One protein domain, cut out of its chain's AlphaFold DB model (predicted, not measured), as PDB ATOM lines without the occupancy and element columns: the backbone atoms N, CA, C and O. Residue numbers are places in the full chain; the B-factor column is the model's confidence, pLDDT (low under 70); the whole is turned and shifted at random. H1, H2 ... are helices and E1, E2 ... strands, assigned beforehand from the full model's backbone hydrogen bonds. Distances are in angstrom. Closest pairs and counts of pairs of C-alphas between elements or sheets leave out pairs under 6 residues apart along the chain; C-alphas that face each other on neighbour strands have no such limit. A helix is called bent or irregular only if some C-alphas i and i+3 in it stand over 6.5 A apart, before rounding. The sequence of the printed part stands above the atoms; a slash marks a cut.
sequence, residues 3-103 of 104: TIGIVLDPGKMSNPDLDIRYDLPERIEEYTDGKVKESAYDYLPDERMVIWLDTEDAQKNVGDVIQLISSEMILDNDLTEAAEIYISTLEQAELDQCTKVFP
ATOM      1  N   THR A   3     -22.043  -9.686 -26.597       98.06
ATOM      2  CA  THR A   3     -20.644  -9.349 -26.334       98.06
ATOM      3  C   THR A   3     -19.963 -10.377 -25.430       98.06
ATOM      4  O   THR A   3     -20.505 -10.778 -24.395       98.06
ATOM      5  N   ILE A   4     -18.744 -10.772 -25.804       98.50
ATOM      6  CA  ILE A   4     -17.771 -11.445 -24.936       98.50
ATOM      7  C   ILE A   4     -16.605 -10.475 -24.717       98.50
ATOM      8  O   ILE A   4     -16.035  -9.972 -25.679       98.50
ATOM      9  N   GLY A   5     -16.252 -10.206 -23.463       98.19
ATOM     10  CA  GLY A   5     -15.081  -9.407 -23.100       98.19
ATOM     11  C   GLY A   5     -13.974 -10.297 -22.551       98.19
ATOM     12  O   GLY A   5     -14.221 -11.072 -21.627       98.19
ATOM     13  N   ILE A   6     -12.761 -10.187 -23.086       98.38
ATOM     14  CA  ILE A   6     -11.567 -10.858 -22.563       98.38
ATOM     15  C   ILE A   6     -10.645  -9.793 -21.987       98.38
ATOM     16  O   ILE A   6     -10.104  -8.978 -22.727       98.38
ATOM     17  N   VAL A   7     -10.457  -9.802 -20.672       98.44
ATOM     18  CA  VAL A   7      -9.484  -8.941 -19.997       98.44
ATOM     19  C   VAL A   7      -8.178  -9.704 -19.840       98.44
ATOM     20  O   VAL A   7      -8.178 -10.791 -19.273       98.44
ATOM     21  N   LEU A   8      -7.077  -9.127 -20.309       98.38
ATOM     22  CA  LEU A   8      -5.729  -9.671 -20.194       98.38
ATOM     23  C   LEU A   8      -4.899  -8.827 -19.224       98.38
ATOM     24  O   LEU A   8      -4.845  -7.599 -19.335       98.38
ATOM     25  N   ASP A   9      -4.243  -9.504 -18.285       98.00
ATOM     26  CA  ASP A   9      -3.291  -8.918 -17.346       98.00
ATOM     27  C   ASP A   9      -1.848  -9.137 -17.836       98.00
ATOM     28  O   ASP A   9      -1.307 -10.238 -17.670       98.00
ATOM     29  N   PRO A  10      -1.188  -8.111 -18.412       96.94
ATOM     30  CA  PRO A  10       0.177  -8.251 -18.915       96.94
ATOM     31  C   PRO A  10       1.188  -8.567 -17.806       96.94
ATOM     32  O   PRO A  10       2.231  -9.154 -18.087       96.94
ATOM     33  N   GLY A  11       0.890  -8.246 -16.540       97.19
ATOM     34  CA  GLY A  11       1.744  -8.577 -15.398       97.19
ATOM     35  C   GLY A  11       1.803 -10.075 -15.083       97.19
ATOM     36  O   GLY A  11       2.691 -10.510 -14.347       97.19
ATOM     37  N   LYS A  12       0.881 -10.868 -15.643       96.88
ATOM     38  CA  LYS A  12       0.821 -12.332 -15.495       96.88
ATOM     39  C   LYS A  12       1.210 -13.087 -16.765       96.88
ATOM     40  O   LYS A  12       1.276 -14.314 -16.751       96.88
ATOM     41  N   MET A  13       1.470 -12.370 -17.852       97.44
ATOM     42  CA  MET A  13       1.867 -12.941 -19.131       97.44
ATOM     43  C   MET A  13       3.364 -13.259 -19.142       97.44
ATOM     44  O   MET A  13       4.189 -12.472 -18.677       97.44
ATOM     45  N   SER A  14       3.730 -14.414 -19.699       97.19
ATOM     46  CA  SER A  14       5.142 -14.781 -19.895       97.19
ATOM     47  C   SER A  14       5.789 -13.972 -21.023       97.19
ATOM     48  O   SER A  14       6.987 -13.696 -20.979       97.19
ATOM     49  N   ASN A  15       4.986 -13.566 -22.005       97.19
ATOM     50  CA  ASN A  15       5.355 -12.723 -23.129       97.19
ATOM     51  C   ASN A  15       4.250 -11.672 -23.376       97.19
ATOM     52  O   ASN A  15       3.317 -11.941 -24.132       97.19
ATOM     53  N   PRO A  16       4.313 -10.486 -22.744       95.44
ATOM     54  CA  PRO A  16       3.306  -9.430 -22.882       95.44
ATOM     55  C   PRO A  16       3.448  -8.656 -24.208       95.44
ATOM     56  O   PRO A  16       3.436  -7.424 -24.225       95.44
ATOM     57  N   ASP A  17       3.630  -9.372 -25.320       97.12
ATOM     58  CA  ASP A  17       3.643  -8.776 -26.651       97.12
ATOM     59  C   ASP A  17       2.249  -8.230 -26.986       97.12
ATOM     60  O   ASP A  17       1.225  -8.880 -26.763       97.12
ATOM     61  N   LEU A  18       2.214  -7.013 -27.521       95.88
ATOM     62  CA  LEU A  18       0.973  -6.330 -27.853       95.88
ATOM     63  C   LEU A  18       0.285  -6.914 -29.086       95.88
ATOM     64  O   LEU A  18      -0.901  -6.639 -29.274       95.88
ATOM     65  N   ASP A  19       0.983  -7.717 -29.890       97.31
ATOM     66  CA  ASP A  19       0.385  -8.422 -31.025       97.31
ATOM     67  C   ASP A  19      -0.689  -9.432 -30.580       97.31
ATOM     68  O   ASP A  19      -1.575  -9.770 -31.363       97.31
ATOM     69  N   ILE A  20      -0.750  -9.786 -29.284       97.06
ATOM     70  CA  ILE A  20      -1.816 -10.638 -28.739       97.06
ATOM     71  C   ILE A  20      -3.219 -10.056 -28.948       97.06
ATOM     72  O   ILE A  20      -4.193 -10.803 -29.014       97.06
ATOM     73  N   ARG A  21      -3.337  -8.729 -29.091       96.31
ATOM     74  CA  ARG A  21      -4.611  -8.060 -29.399       96.31
ATOM     75  C   ARG A  21      -5.144  -8.381 -30.796       96.31
ATOM     76  O   ARG A  21      -6.304  -8.098 -31.054       96.31
ATOM     77  N   TYR A  22      -4.310  -8.937 -31.674       96.50
ATOM     78  CA  TYR A  22      -4.683  -9.400 -33.011       96.50
ATOM     79  C   TYR A  22      -4.687 -10.932 -33.077       96.50
ATOM     80  O   TYR A  22      -5.679 -11.517 -33.507       96.50
ATOM     81  N   ASP A  23      -3.643 -11.575 -32.546       97.50
ATOM     82  CA  ASP A  23      -3.475 -13.030 -32.622       97.50
ATOM     83  C   ASP A  23      -4.553 -13.791 -31.837       97.50
ATOM     84  O   ASP A  23      -5.055 -14.817 -32.299       97.50
ATOM     85  N   LEU A  24      -4.936 -13.304 -30.647       98.19
ATOM     86  CA  LEU A  24      -5.955 -13.974 -29.836       98.19
ATOM     87  C   LEU A  24      -7.344 -13.915 -30.501       98.19
ATOM     88  O   LEU A  24      -7.959 -14.976 -30.641       98.19
ATOM     89  N   PRO A  25      -7.860 -12.746 -30.939       98.12
ATOM     90  CA  PRO A  25      -9.130 -12.695 -31.661       98.12
ATOM     91  C   PRO A  25      -9.134 -13.491 -32.965       98.12
ATOM     92  O   PRO A  25     -10.109 -14.195 -33.219       98.12
ATOM     93  N   GLU A  26      -8.059 -13.426 -33.761       98.31
ATOM     94  CA  GLU A  26      -7.945 -14.189 -35.013       98.31
ATOM     95  C   GLU A  26      -8.040 -15.691 -34.731       98.31
ATOM     96  O   GLU A  26      -8.861 -16.398 -35.323       98.31
ATOM     97  N   ARG A  27      -7.286 -16.172 -33.737       98.38
ATOM     98  CA  ARG A  27      -7.310 -17.581 -33.347       98.38
ATOM     99  C   ARG A  27      -8.680 -18.021 -32.821       98.38
ATOM    100  O   ARG A  27      -9.119 -19.134 -33.121       98.38
ATOM    101  N   ILE A  28      -9.378 -17.169 -32.066       98.56
ATOM    102  CA  ILE A  28     -10.750 -17.434 -31.602       98.56
ATOM    103  C   ILE A  28     -11.725 -17.507 -32.781       98.56
ATOM    104  O   ILE A  28     -12.580 -18.400 -32.820       98.56
ATOM    105  N   GLU A  29     -11.612 -16.601 -33.750       98.44
ATOM    106  CA  GLU A  29     -12.467 -16.601 -34.935       98.44
ATOM    107  C   GLU A  29     -12.296 -17.897 -35.736       98.44
ATOM    108  O   GLU A  29     -13.288 -18.556 -36.066       98.44
ATOM    109  N   GLU A  30     -11.053 -18.322 -35.969       98.38
ATOM    110  CA  GLU A  30     -10.748 -19.595 -36.625       98.38
ATOM    111  C   GLU A  30     -11.311 -20.798 -35.861       98.38
ATOM    112  O   GLU A  30     -11.950 -21.675 -36.447       98.38
ATOM    113  N   TYR A  31     -11.086 -20.852 -34.546       98.38
ATOM    114  CA  TYR A  31     -11.518 -21.972 -33.709       98.38
ATOM    115  C   TYR A  31     -13.041 -22.096 -33.635       98.38
ATOM    116  O   TYR A  31     -13.582 -23.201 -33.573       98.38
ATOM    117  N   THR A  32     -13.750 -20.967 -33.670       97.94
ATOM    118  CA  THR A  32     -15.214 -20.933 -33.565       97.94
ATOM    119  C   THR A  32     -15.929 -21.016 -34.916       97.94
ATOM    120  O   THR A  32     -17.167 -21.030 -34.939       97.94
ATOM    121  N   ASP A  33     -15.191 -21.126 -36.029       97.69
ATOM    122  CA  ASP A  33     -15.713 -21.071 -37.405       97.69
ATOM    123  C   ASP A  33     -16.492 -19.765 -37.657       97.69
ATOM    124  O   ASP A  33     -17.637 -19.756 -38.115       97.69
ATOM    125  N   GLY A  34     -15.907 -18.639 -37.239       97.69
ATOM    126  CA  GLY A  34     -16.475 -17.306 -37.429       97.69
ATOM    127  C   GLY A  34     -17.666 -16.956 -36.533       97.69
ATOM    128  O   GLY A  34     -18.284 -15.914 -36.745       97.69
ATOM    129  N   LYS A  35     -18.039 -17.797 -35.558       98.12
ATOM    130  CA  LYS A  35     -19.172 -17.501 -34.651       98.12
ATOM    131  C   LYS A  35     -18.848 -16.435 -33.610       98.12
ATOM    132  O   LYS A  35     -19.772 -15.810 -33.086       98.12
ATOM    133  N   VAL A  36     -17.574 -16.283 -33.277       98.31
ATOM    134  CA  VAL A  36     -17.063 -15.250 -32.383       98.31
ATOM    135  C   VAL A  36     -16.033 -14.466 -33.176       98.31
ATOM    136  O   VAL A  36     -15.113 -15.060 -33.728       98.31
ATOM    137  N   LYS A  37     -16.220 -13.155 -33.281       97.56
ATOM    138  CA  LYS A  37     -15.380 -12.273 -34.096       97.56
ATOM    139  C   LYS A  37     -14.886 -11.116 -33.259       97.56
ATOM    140  O   LYS A  37     -15.577 -10.692 -32.340       97.56
ATOM    141  N   GLU A  38     -13.722 -10.591 -33.598       94.81
ATOM    142  CA  GLU A  38     -13.249  -9.338 -33.019       94.81
ATOM    143  C   GLU A  38     -14.234  -8.191 -33.295       94.81
ATOM    144  O   GLU A  38     -14.815  -8.106 -34.380       94.81
ATOM    145  N   SER A  39     -14.407  -7.317 -32.304       94.06
ATOM    146  CA  SER A  39     -15.168  -6.071 -32.423       94.06
ATOM    147  C   SER A  39     -14.289  -4.853 -32.131       94.06
ATOM    148  O   SER A  39     -14.236  -3.916 -32.929       94.06
ATOM    149  N   ALA A  40     -13.595  -4.857 -30.987       95.62
ATOM    150  CA  ALA A  40     -12.724  -3.766 -30.556       95.62
ATOM    151  C   ALA A  40     -11.761  -4.221 -29.450       95.62
ATOM    152  O   ALA A  40     -11.899  -5.306 -28.891       95.62
ATOM    153  N   TYR A  41     -10.838  -3.348 -29.052       96.56
ATOM    154  CA  TYR A  41     -10.073  -3.484 -27.814       96.56
ATOM    155  C   TYR A  41      -9.849  -2.111 -27.169       96.56
ATOM    156  O   TYR A  41      -9.885  -1.088 -27.856       96.56
ATOM    157  N   ASP A  42      -9.595  -2.085 -25.861       95.62
ATOM    158  CA  ASP A  42      -9.208  -0.874 -25.126       95.62
ATOM    159  C   ASP A  42      -8.289  -1.202 -23.935       95.62
ATOM    160  O   ASP A  42      -8.160  -2.358 -23.524       95.62
ATOM    161  N   TYR A  43      -7.645  -0.182 -23.371       95.50
ATOM    162  CA  TYR A  43      -6.810  -0.292 -22.179       95.50
ATOM    163  C   TYR A  43      -7.556   0.217 -20.949       95.50
ATOM    164  O   TYR A  43      -8.069   1.335 -20.908       95.50
ATOM    165  N   LEU A  44      -7.569  -0.604 -19.908       95.25
ATOM    166  CA  LEU A  44      -8.122  -0.255 -18.612       95.25
ATOM    167  C   LEU A  44      -7.164   0.681 -17.852       95.25
ATOM    168  O   LEU A  44      -5.955   0.684 -18.103       95.25
ATOM    169  N   PRO A  45      -7.666   1.462 -16.872       93.88
ATOM    170  CA  PRO A  45      -6.832   2.379 -16.089       93.88
ATOM    171  C   PRO A  45      -5.678   1.720 -15.317       93.88
ATOM    172  O   PRO A  45      -4.780   2.422 -14.862       93.88
ATOM    173  N   ASP A  46      -5.722   0.399 -15.132       94.19
ATOM    174  CA  ASP A  46      -4.725  -0.405 -14.423       94.19
ATOM    175  C   ASP A  46      -3.798  -1.195 -15.363       94.19
ATOM    176  O   ASP A  46      -3.256  -2.222 -14.969       94.19
ATOM    177  N   GLU A  47      -3.610  -0.706 -16.594       92.94
ATOM    178  CA  GLU A  47      -2.706  -1.255 -17.626       92.94
ATOM    179  C   GLU A  47      -3.137  -2.603 -18.225       92.94
ATOM    180  O   GLU A  47      -2.519  -3.081 -19.179       92.94
ATOM    181  N   ARG A  48      -4.228  -3.197 -17.731       97.25
ATOM    182  CA  ARG A  48      -4.858  -4.358 -18.362       97.25
ATOM    183  C   ARG A  48      -5.507  -3.965 -19.683       97.25
ATOM    184  O   ARG A  48      -5.894  -2.816 -19.886       97.25
ATOM    185  N   MET A  49      -5.674  -4.932 -20.571       97.31
ATOM    186  CA  MET A  49      -6.335  -4.728 -21.859       97.31
ATOM    187  C   MET A  49      -7.639  -5.511 -21.893       97.31
ATOM    188  O   MET A  49      -7.662  -6.659 -21.461       97.31
ATOM    189  N   VAL A  50      -8.706  -4.918 -22.419       97.94
ATOM    190  CA  VAL A  50      -9.937  -5.632 -22.763       97.94
ATOM    191  C   VAL A  50     -10.023  -5.796 -24.272       97.94
ATOM    192  O   VAL A  50      -9.806  -4.850 -25.020       97.94
ATOM    193  N   ILE A  51     -10.349  -7.003 -24.710       98.12
ATOM    194  CA  ILE A  51     -10.677  -7.346 -26.087       98.12
ATOM    195  C   ILE A  51     -12.164  -7.684 -26.117       98.12
ATOM    196  O   ILE A  51     -12.624  -8.581 -25.408       98.12
ATOM    197  N   TRP A  52     -12.907  -6.965 -26.943       98.19
ATOM    198  CA  TRP A  52     -14.330  -7.152 -27.166       98.19
ATOM    199  C   TRP A  52     -14.561  -7.995 -28.410       98.19
ATOM    200  O   TRP A  52     -14.062  -7.686 -29.493       98.19
ATOM    201  N   LEU A  53     -15.353  -9.047 -28.241       98.12
ATOM    202  CA  LEU A  53     -15.749  -9.961 -29.296       98.12
ATOM    203  C   LEU A  53     -17.266  -9.934 -29.465       98.12
ATOM    204  O   LEU A  53     -18.014  -9.938 -28.482       98.12
ATOM    205  N   ASP A  54     -17.711  -9.981 -30.713       98.00
ATOM    206  CA  ASP A  54     -19.113 -10.077 -31.075       98.00
ATOM    207  C   ASP A  54     -19.513 -11.512 -31.409       98.00
ATOM    208  O   ASP A  54     -18.790 -12.272 -32.063       98.00
ATOM    209  N   THR A  55     -20.718 -11.885 -30.989       98.19
ATOM    210  CA  THR A  55     -21.300 -13.191 -31.285       98.19
ATOM    211  C   THR A  55     -22.827 -13.161 -31.226       98.19
ATOM    212  O   THR A  55     -23.418 -12.291 -30.601       98.19
ATOM    213  N   GLU A  56     -23.514 -14.109 -31.863       97.62
ATOM    214  CA  GLU A  56     -24.986 -14.187 -31.792       97.62
ATOM    215  C   GLU A  56     -25.492 -14.646 -30.411       97.62
ATOM    216  O   GLU A  56     -26.573 -14.249 -29.972       97.62
ATOM    217  N   ASP A  57     -24.709 -15.477 -29.716       97.75
ATOM    218  CA  ASP A  57     -25.072 -16.074 -28.427       97.75
ATOM    219  C   ASP A  57     -23.825 -16.240 -27.546       97.75
ATOM    220  O   ASP A  57     -23.057 -17.197 -27.695       97.75
ATOM    221  N   ALA A  58     -23.614 -15.291 -26.629       97.81
ATOM    222  CA  ALA A  58     -22.442 -15.275 -25.760       97.81
ATOM    223  C   ALA A  58     -22.460 -16.448 -24.774       97.81
ATOM    224  O   ALA A  58     -21.437 -17.097 -24.568       97.81
ATOM    225  N   GLN A  59     -23.630 -16.786 -24.224       96.94
ATOM    226  CA  GLN A  59     -23.776 -17.895 -23.280       96.94
ATOM    227  C   GLN A  59     -23.418 -19.242 -23.918       96.94
ATOM    228  O   GLN A  59     -22.837 -20.106 -23.259       96.94
ATOM    229  N   LYS A  60     -23.773 -19.431 -25.193       97.31
ATOM    230  CA  LYS A  60     -23.471 -20.654 -25.939       97.31
ATOM    231  C   LYS A  60     -22.014 -20.724 -26.390       97.31
ATOM    232  O   LYS A  60     -21.417 -21.793 -26.292       97.31
ATOM    233  N   ASN A  61     -21.458 -19.622 -26.893       98.00
ATOM    234  CA  ASN A  61     -20.155 -19.638 -27.565       98.00
ATOM    235  C   ASN A  61     -18.970 -19.363 -26.622       98.00
ATOM    236  O   ASN A  61     -17.839 -19.702 -26.960       98.00
ATOM    237  N   VAL A  62     -19.196 -18.823 -25.417       98.19
ATOM    238  CA  VAL A  62     -18.107 -18.577 -24.450       98.19
ATOM    239  C   VAL A  62     -17.395 -19.858 -24.003       98.19
ATOM    240  O   VAL A  62     -16.212 -19.818 -23.673       98.19
ATOM    241  N   GLY A  63     -18.076 -21.009 -24.044       97.94
ATOM    242  CA  GLY A  63     -17.461 -22.304 -23.745       97.94
ATOM    243  C   GLY A  63     -16.299 -22.640 -24.684       97.94
ATOM    244  O   GLY A  63     -15.255 -23.083 -24.215       97.94
ATOM    245  N   ASP A  64     -16.448 -22.356 -25.982       98.25
ATOM    246  CA  ASP A  64     -15.396 -22.585 -26.980       98.25
ATOM    247  C   ASP A  64     -14.204 -21.638 -26.757       98.25
ATOM    248  O   ASP A  64     -13.053 -22.062 -26.853       98.25
ATOM    249  N   VAL A  65     -14.470 -20.380 -26.378       98.31
ATOM    250  CA  VAL A  65     -13.434 -19.382 -26.044       98.31
ATOM    251  C   VAL A  65     -12.626 -19.811 -24.816       98.31
ATOM    252  O   VAL A  65     -11.397 -19.816 -24.853       98.31
ATOM    253  N   ILE A  66     -13.308 -20.224 -23.739       98.38
ATOM    254  CA  ILE A  66     -12.661 -20.744 -22.523       98.38
ATOM    255  C   ILE A  66     -11.831 -21.989 -22.853       98.38
ATOM    256  O   ILE A  66     -10.703 -22.121 -22.377       98.38
ATOM    257  N   GLN A  67     -12.374 -22.903 -23.663       98.19
ATOM    258  CA  GLN A  67     -11.678 -24.128 -24.046       98.19
ATOM    259  C   GLN A  67     -10.395 -23.832 -24.828       98.19
ATOM    260  O   GLN A  67      -9.364 -24.432 -24.523       98.19
ATOM    261  N   LEU A  68     -10.431 -22.910 -25.791       98.12
ATOM    262  CA  LEU A  68      -9.249 -22.486 -26.543       98.12
ATOM    263  C   LEU A  68      -8.179 -21.905 -25.615       98.12
ATOM    264  O   LEU A  68      -7.060 -22.410 -25.594       98.12
ATOM    265  N   ILE A  69      -8.551 -20.936 -24.771       96.75
ATOM    266  CA  ILE A  69      -7.641 -20.311 -23.792       96.75
ATOM    267  C   ILE A  69      -7.034 -21.342 -22.832       96.75
ATOM    268  O   ILE A  69      -5.893 -21.196 -22.410       96.75
ATOM    269  N   SER A  70      -7.779 -22.399 -22.503       96.94
ATOM    270  CA  SER A  70      -7.326 -23.455 -21.590       96.94
ATOM    271  C   SER A  70      -6.499 -24.557 -22.253       96.94
ATOM    272  O   SER A  70      -5.962 -25.411 -21.550       96.94
ATOM    273  N   SER A  71      -6.451 -24.614 -23.586       97.00
ATOM    274  CA  SER A  71      -5.835 -25.730 -24.321       97.00
ATOM    275  C   SER A  71      -4.653 -25.328 -25.195       97.00
ATOM    276  O   SER A  71      -3.866 -26.200 -25.570       97.00
ATOM    277  N   GLU A  72      -4.494 -24.040 -25.489       97.12
ATOM    278  CA  GLU A  72      -3.454 -23.528 -26.373       97.12
ATOM    279  C   GLU A  72      -2.625 -22.438 -25.692       97.12
ATOM    280  O   GLU A  72      -3.119 -21.650 -24.890       97.12
ATOM    281  N   MET A  73      -1.346 -22.384 -26.061       96.94
ATOM    282  CA  MET A  73      -0.499 -21.233 -25.777       96.94
ATOM    283  C   MET A  73      -0.713 -20.208 -26.885       96.94
ATOM    284  O   MET A  73      -0.589 -20.554 -28.062       96.94
ATOM    285  N   ILE A  74      -0.970 -18.954 -26.525       97.12
ATOM    286  CA  ILE A  74      -1.134 -17.862 -27.490       97.12
ATOM    287  C   ILE A  74       0.020 -16.888 -27.315       97.12
ATOM    288  O   ILE A  74       0.202 -16.315 -26.239       97.12
ATOM    289  N   LEU A  75       0.818 -16.716 -28.369       95.94
ATOM    290  CA  LEU A  75       1.975 -15.818 -28.357       95.94
ATOM    291  C   LEU A  75       2.955 -16.133 -27.202       95.94
ATOM    292  O   LEU A  75       3.448 -15.242 -26.518       95.94
ATOM    293  N   ASP A  76       3.199 -17.426 -26.962       96.19
ATOM    294  CA  ASP A  76       3.990 -17.970 -25.843       96.19
ATOM    295  C   ASP A  76       3.415 -17.707 -24.434       96.19
ATOM    296  O   ASP A  76       4.121 -17.846 -23.430       96.19
ATOM    297  N   ASN A  77       2.119 -17.396 -24.324       97.31
ATOM    298  CA  ASN A  77       1.423 -17.235 -23.046       97.31
ATOM    299  C   ASN A  77       0.461 -18.379 -22.742       97.31
ATOM    300  O   ASN A  77      -0.343 -18.762 -23.590       97.31
ATOM    301  N   ASP A  78       0.489 -18.837 -21.490       97.06
ATOM    302  CA  ASP A  78      -0.632 -19.540 -20.874       97.06
ATOM    303  C   ASP A  78      -1.607 -18.480 -20.353       97.06
ATOM    304  O   ASP A  78      -1.305 -17.737 -19.415       97.06
ATOM    305  N   LEU A  79      -2.759 -18.365 -21.009       97.62
ATOM    306  CA  LEU A  79      -3.738 -17.332 -20.693       97.62
ATOM    307  C   LEU A  79      -4.671 -17.720 -19.541       97.62
ATOM    308  O   LEU A  79      -5.421 -16.865 -19.075       97.62
ATOM    309  N   THR A  80      -4.615 -18.950 -19.024       97.31
ATOM    310  CA  THR A  80      -5.508 -19.385 -17.933       97.31
ATOM    311  C   THR A  80      -5.308 -18.594 -16.638       97.31
ATOM    312  O   THR A  80      -6.268 -18.353 -15.911       97.31
ATOM    313  N   GLU A  81      -4.086 -18.125 -16.387       92.88
ATOM    314  CA  GLU A  81      -3.733 -17.317 -15.211       92.88
ATOM    315  C   GLU A  81      -3.790 -15.802 -15.485       92.88
ATOM    316  O   GLU A  81      -3.873 -14.997 -14.551       92.88
ATOM    317  N   ALA A  82      -3.752 -15.402 -16.760       96.94
ATOM    318  CA  ALA A  82      -3.666 -14.007 -17.194       96.94
ATOM    319  C   ALA A  82      -4.990 -13.431 -17.723       96.94
ATOM    320  O   ALA A  82      -5.098 -12.212 -17.848       96.94
ATOM    321  N   ALA A  83      -5.985 -14.273 -18.022       98.12
ATOM    322  CA  ALA A  83      -7.248 -13.857 -18.616       98.12
ATOM    323  C   ALA A  83      -8.425 -13.886 -17.632       98.12
ATOM    324  O   ALA A  83      -8.575 -14.782 -16.801       98.12
ATOM    325  N   GLU A  84      -9.331 -12.930 -17.799       98.50
ATOM    326  CA  GLU A  84     -10.684 -12.970 -17.256       98.50
ATOM    327  C   GLU A  84     -11.681 -12.856 -18.409       98.50
ATOM    328  O   GLU A  84     -11.503 -12.021 -19.293       98.50
ATOM    329  N   ILE A  85     -12.736 -13.672 -18.406       98.50
ATOM    330  CA  ILE A  85     -13.731 -13.671 -19.489       98.50
ATOM    331  C   ILE A  85     -15.081 -13.253 -18.932       98.50
ATOM    332  O   ILE A  85     -15.516 -13.733 -17.881       98.50
ATOM    333  N   TYR A  86     -15.738 -12.366 -19.663       98.56
ATOM    334  CA  TYR A  86     -17.003 -11.740 -19.337       98.56
ATOM    335  C   TYR A  86     -17.988 -11.921 -20.493       98.56
ATOM    336  O   TYR A  86     -17.579 -11.971 -21.652       98.56
ATOM    337  N   ILE A  87     -19.285 -11.989 -20.196       98.38
ATOM    338  CA  ILE A  87     -20.348 -12.052 -21.210       98.38
ATOM    339  C   ILE A  87     -21.445 -11.025 -20.942       98.38
ATOM    340  O   ILE A  87     -21.737 -10.699 -19.789       98.38
ATOM    341  N   SER A  88     -22.099 -10.561 -22.002       98.19
ATOM    342  CA  SER A  88     -23.299  -9.729 -21.933       98.19
ATOM    343  C   SER A  88     -24.253 -10.050 -23.076       98.19
ATOM    344  O   SER A  88     -23.836 -10.375 -24.183       98.19
ATOM    345  N   THR A  89     -25.556  -9.920 -22.818       97.62
ATOM    346  CA  THR A  89     -26.587  -9.999 -23.863       97.62
ATOM    347  C   THR A  89     -26.732  -8.695 -24.649       97.62
ATOM    348  O   THR A  89     -27.523  -8.643 -25.590       97.62
ATOM    349  N   LEU A  90     -26.060  -7.624 -24.218       96.62
ATOM    350  CA  LEU A  90     -26.026  -6.346 -24.923       96.62
ATOM    351  C   LEU A  90     -24.956  -6.385 -26.016       96.62
ATOM    352  O   LEU A  90     -23.962  -7.094 -25.898       96.62
ATOM    353  N   GLU A  91     -25.186  -5.609 -27.067       93.06
ATOM    354  CA  GLU A  91     -24.198  -5.332 -28.106       93.06
ATOM    355  C   GLU A  91     -23.283  -4.203 -27.634       93.06
ATOM    356  O   GLU A  91     -23.782  -3.243 -27.043       93.06
ATOM    357  N   GLN A  92     -21.977  -4.311 -27.900       90.56
ATOM    358  CA  GLN A  92     -20.973  -3.322 -27.482       90.56
ATOM    359  C   GLN A  92     -21.087  -2.977 -25.986       90.56
ATOM    360  O   GLN A  92     -21.073  -1.810 -25.595       90.56
ATOM    361  N   ALA A  93     -21.280  -4.004 -25.156       93.75
ATOM    362  CA  ALA A  93     -21.425  -3.833 -23.719       93.75
ATOM    363  C   ALA A  93     -20.130  -3.302 -23.093       93.75
ATOM    364  O   ALA A  93     -19.046  -3.763 -23.433       93.75
ATOM    365  N   GLU A  94     -20.254  -2.404 -22.120       93.50
ATOM    366  CA  GLU A  94     -19.137  -2.038 -21.248       93.50
ATOM    367  C   GLU A  94     -18.863  -3.152 -20.220       93.50
ATOM    368  O   GLU A  94     -19.725  -3.985 -19.917       93.50
ATOM    369  N   LEU A  95     -17.658  -3.179 -19.642       93.25
ATOM    370  CA  LEU A  95     -17.231  -4.239 -18.709       93.25
ATOM    371  C   LEU A  95     -18.111  -4.336 -17.456       93.25
ATOM    372  O   LEU A  95     -18.377  -5.438 -16.980       93.25
ATOM    373  N   ASP A  96     -18.609  -3.207 -16.953       94.69
ATOM    374  CA  ASP A  96     -19.506  -3.141 -15.792       94.69
ATOM    375  C   ASP A  96     -20.937  -3.635 -16.087       94.69
ATOM    376  O   ASP A  96     -21.704  -3.913 -15.163       94.69
ATOM    377  N   GLN A  97     -21.282  -3.793 -17.368       96.50
ATOM    378  CA  GLN A  97     -22.531  -4.389 -17.844       96.50
ATOM    379  C   GLN A  97     -22.392  -5.888 -18.130       96.50
ATOM    380  O   GLN A  97     -23.385  -6.550 -18.444       96.50
ATOM    381  N   CYS A  98     -21.176  -6.427 -18.047       97.25
ATOM    382  CA  CYS A  98     -20.903  -7.827 -18.309       97.25
ATOM    383  C   CYS A  98     -20.832  -8.644 -17.014       97.25
ATOM    384  O   CYS A  98     -20.535  -8.147 -15.929       97.25
ATOM    385  N   THR A  99     -21.079  -9.947 -17.131       98.00
ATOM    386  CA  THR A  99     -20.914 -10.906 -16.033       98.00
ATOM    387  C   THR A  99     -19.643 -11.709 -16.250       98.00
ATOM    388  O   THR A  99     -19.481 -12.314 -17.308       98.00
ATOM    389  N   LYS A 100     -18.756 -11.741 -15.249       98.25
ATOM    390  CA  LYS A 100     -17.556 -12.588 -15.269       98.25
ATOM    391  C   LYS A 100     -17.952 -14.064 -15.232       98.25
ATOM    392  O   LYS A 100     -18.765 -14.462 -14.401       98.25
ATOM    393  N   VAL A 101     -17.353 -14.863 -16.109       98.12
ATOM    394  CA  VAL A 101     -17.567 -16.317 -16.214       98.12
ATOM    395  C   VAL A 101     -16.269 -17.129 -16.184       98.12
ATOM    396  O   VAL A 101     -16.328 -18.350 -16.070       98.12
ATOM    397  N   PHE A 102     -15.103 -16.477 -16.274       97.94
ATOM    398  CA  PHE A 102     -13.796 -17.124 -16.143       97.94
ATOM    399  C   PHE A 102     -12.787 -16.223 -15.405       97.94
ATOM    400  O   PHE A 102     -12.731 -15.024 -15.703       97.94
ATOM    401  N   PRO A 103     -11.965 -16.778 -14.492       93.75
ATOM    402  CA  PRO A 103     -12.180 -18.073 -13.835       93.75
ATOM    403  C   PRO A 103     -13.532 -18.096 -13.088       93.75
ATOM    404  O   PRO A 103     -14.066 -17.033 -12.762       93.75
TER     405      PRO A 103
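Overview. This is residues 3 to 103 of the 104 residues of an uncharacterized protein of Ruminococcaceae bacterium R-25 (UniProt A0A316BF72). A strongly twisted wall of five strands has two helices, H1 and H2, packed over one of its faces, making two layers; the other face has no named helix. H1 covers the side of the sheet with E2 and E3, H2 the side with E4 and E1, and the two helices cross steeply where residues 28 to 32 of H1 touch H2. The printed part has 101 residues, with two named helices and five named strands in the order E1, H1, E2, E3, H2, E4, E5. The sheet's order is E2, E3, E1, E4, E5, antiparallel throughout, and the class is mixed, helices and strands. The whole is compact, with a radius of gyration of the C-alphas of 12.1 A and spans of 32 by 30 by 22 A.

Along the chain. E1, residues 3 to 8, begins at C-alpha 3 at (-20.644, -9.349, -26.334) and is 16.1 A long. H1, residues 20 to 32, measures 17.6 A. E2, residues 36 to 43, measures 20.8 A and bends by 56 degrees at residue 39. E3 is residues 49 to 55, 19.6 A. H2, residues 58 to 71, begins at C-alpha 58 at (-22.442, -15.275, -25.760) and measures 19.7 A; it is only just irregular, with C-alphas 60 and 63 6.6 A apart. E4 is residues 83 to 88, 16.9 A. E5, residues 99 to 102, measures 9.5 A and ends at C-alpha 102 at (-13.796, -17.124, -16.143).

Arrangement. In the sheet, E1 is an inner strand between E3 and E4, with N 6 and O 51 at 2.8 A and N 5 and O 86 at 2.9 A, within hydrogen-bond range. E2 and E3 form a hairpin, with N 42 and O 50 at 2.9 A. E4 and E5 form another, with N 99 and O 87 at 2.8 A. E2 and E5 are the edge strands and are apart. H1 is on the sheet at a height of 7.4 A, only just over E3 alone, and runs along the strands, at 25 degrees to E3 on the local plane. Its closest C-alphas to E2 are those of Glu 29 and Lys 37, 5.3 A apart. H2 is on the same face; its closest C-alphas to E4 are those of Ala 58 and Ile 87, 6.0 A apart. H1, with residues 28 to 32 alone, touches H2, the closest C-alphas being those of Ile 28 and Val 65, 6.5 A apart; they run opposite ways at a steep tilt of 67 degrees, only just short of about perpendicular. Two split strand-helix-strand units, each with another strand between its two same-way strands, are E1, H1, E2 around E3 and E3, H2, E4 around E1; both crossovers are right-handed. Of the O i to N i+4 pairs, 8 of 9 in H1 and 8 of 10 in H2 are within hydrogen-bond range.

Size, cuts and confidence. The two C-alphas farthest apart, those of Asp 33 and Pro 45, are 32.9 A apart. The printed part has no cut. The links E1 to H1 and H2 to E4 are long, with 11 residues each. The mean pLDDT of the printed part is 97.0, and no printed residue is under 70.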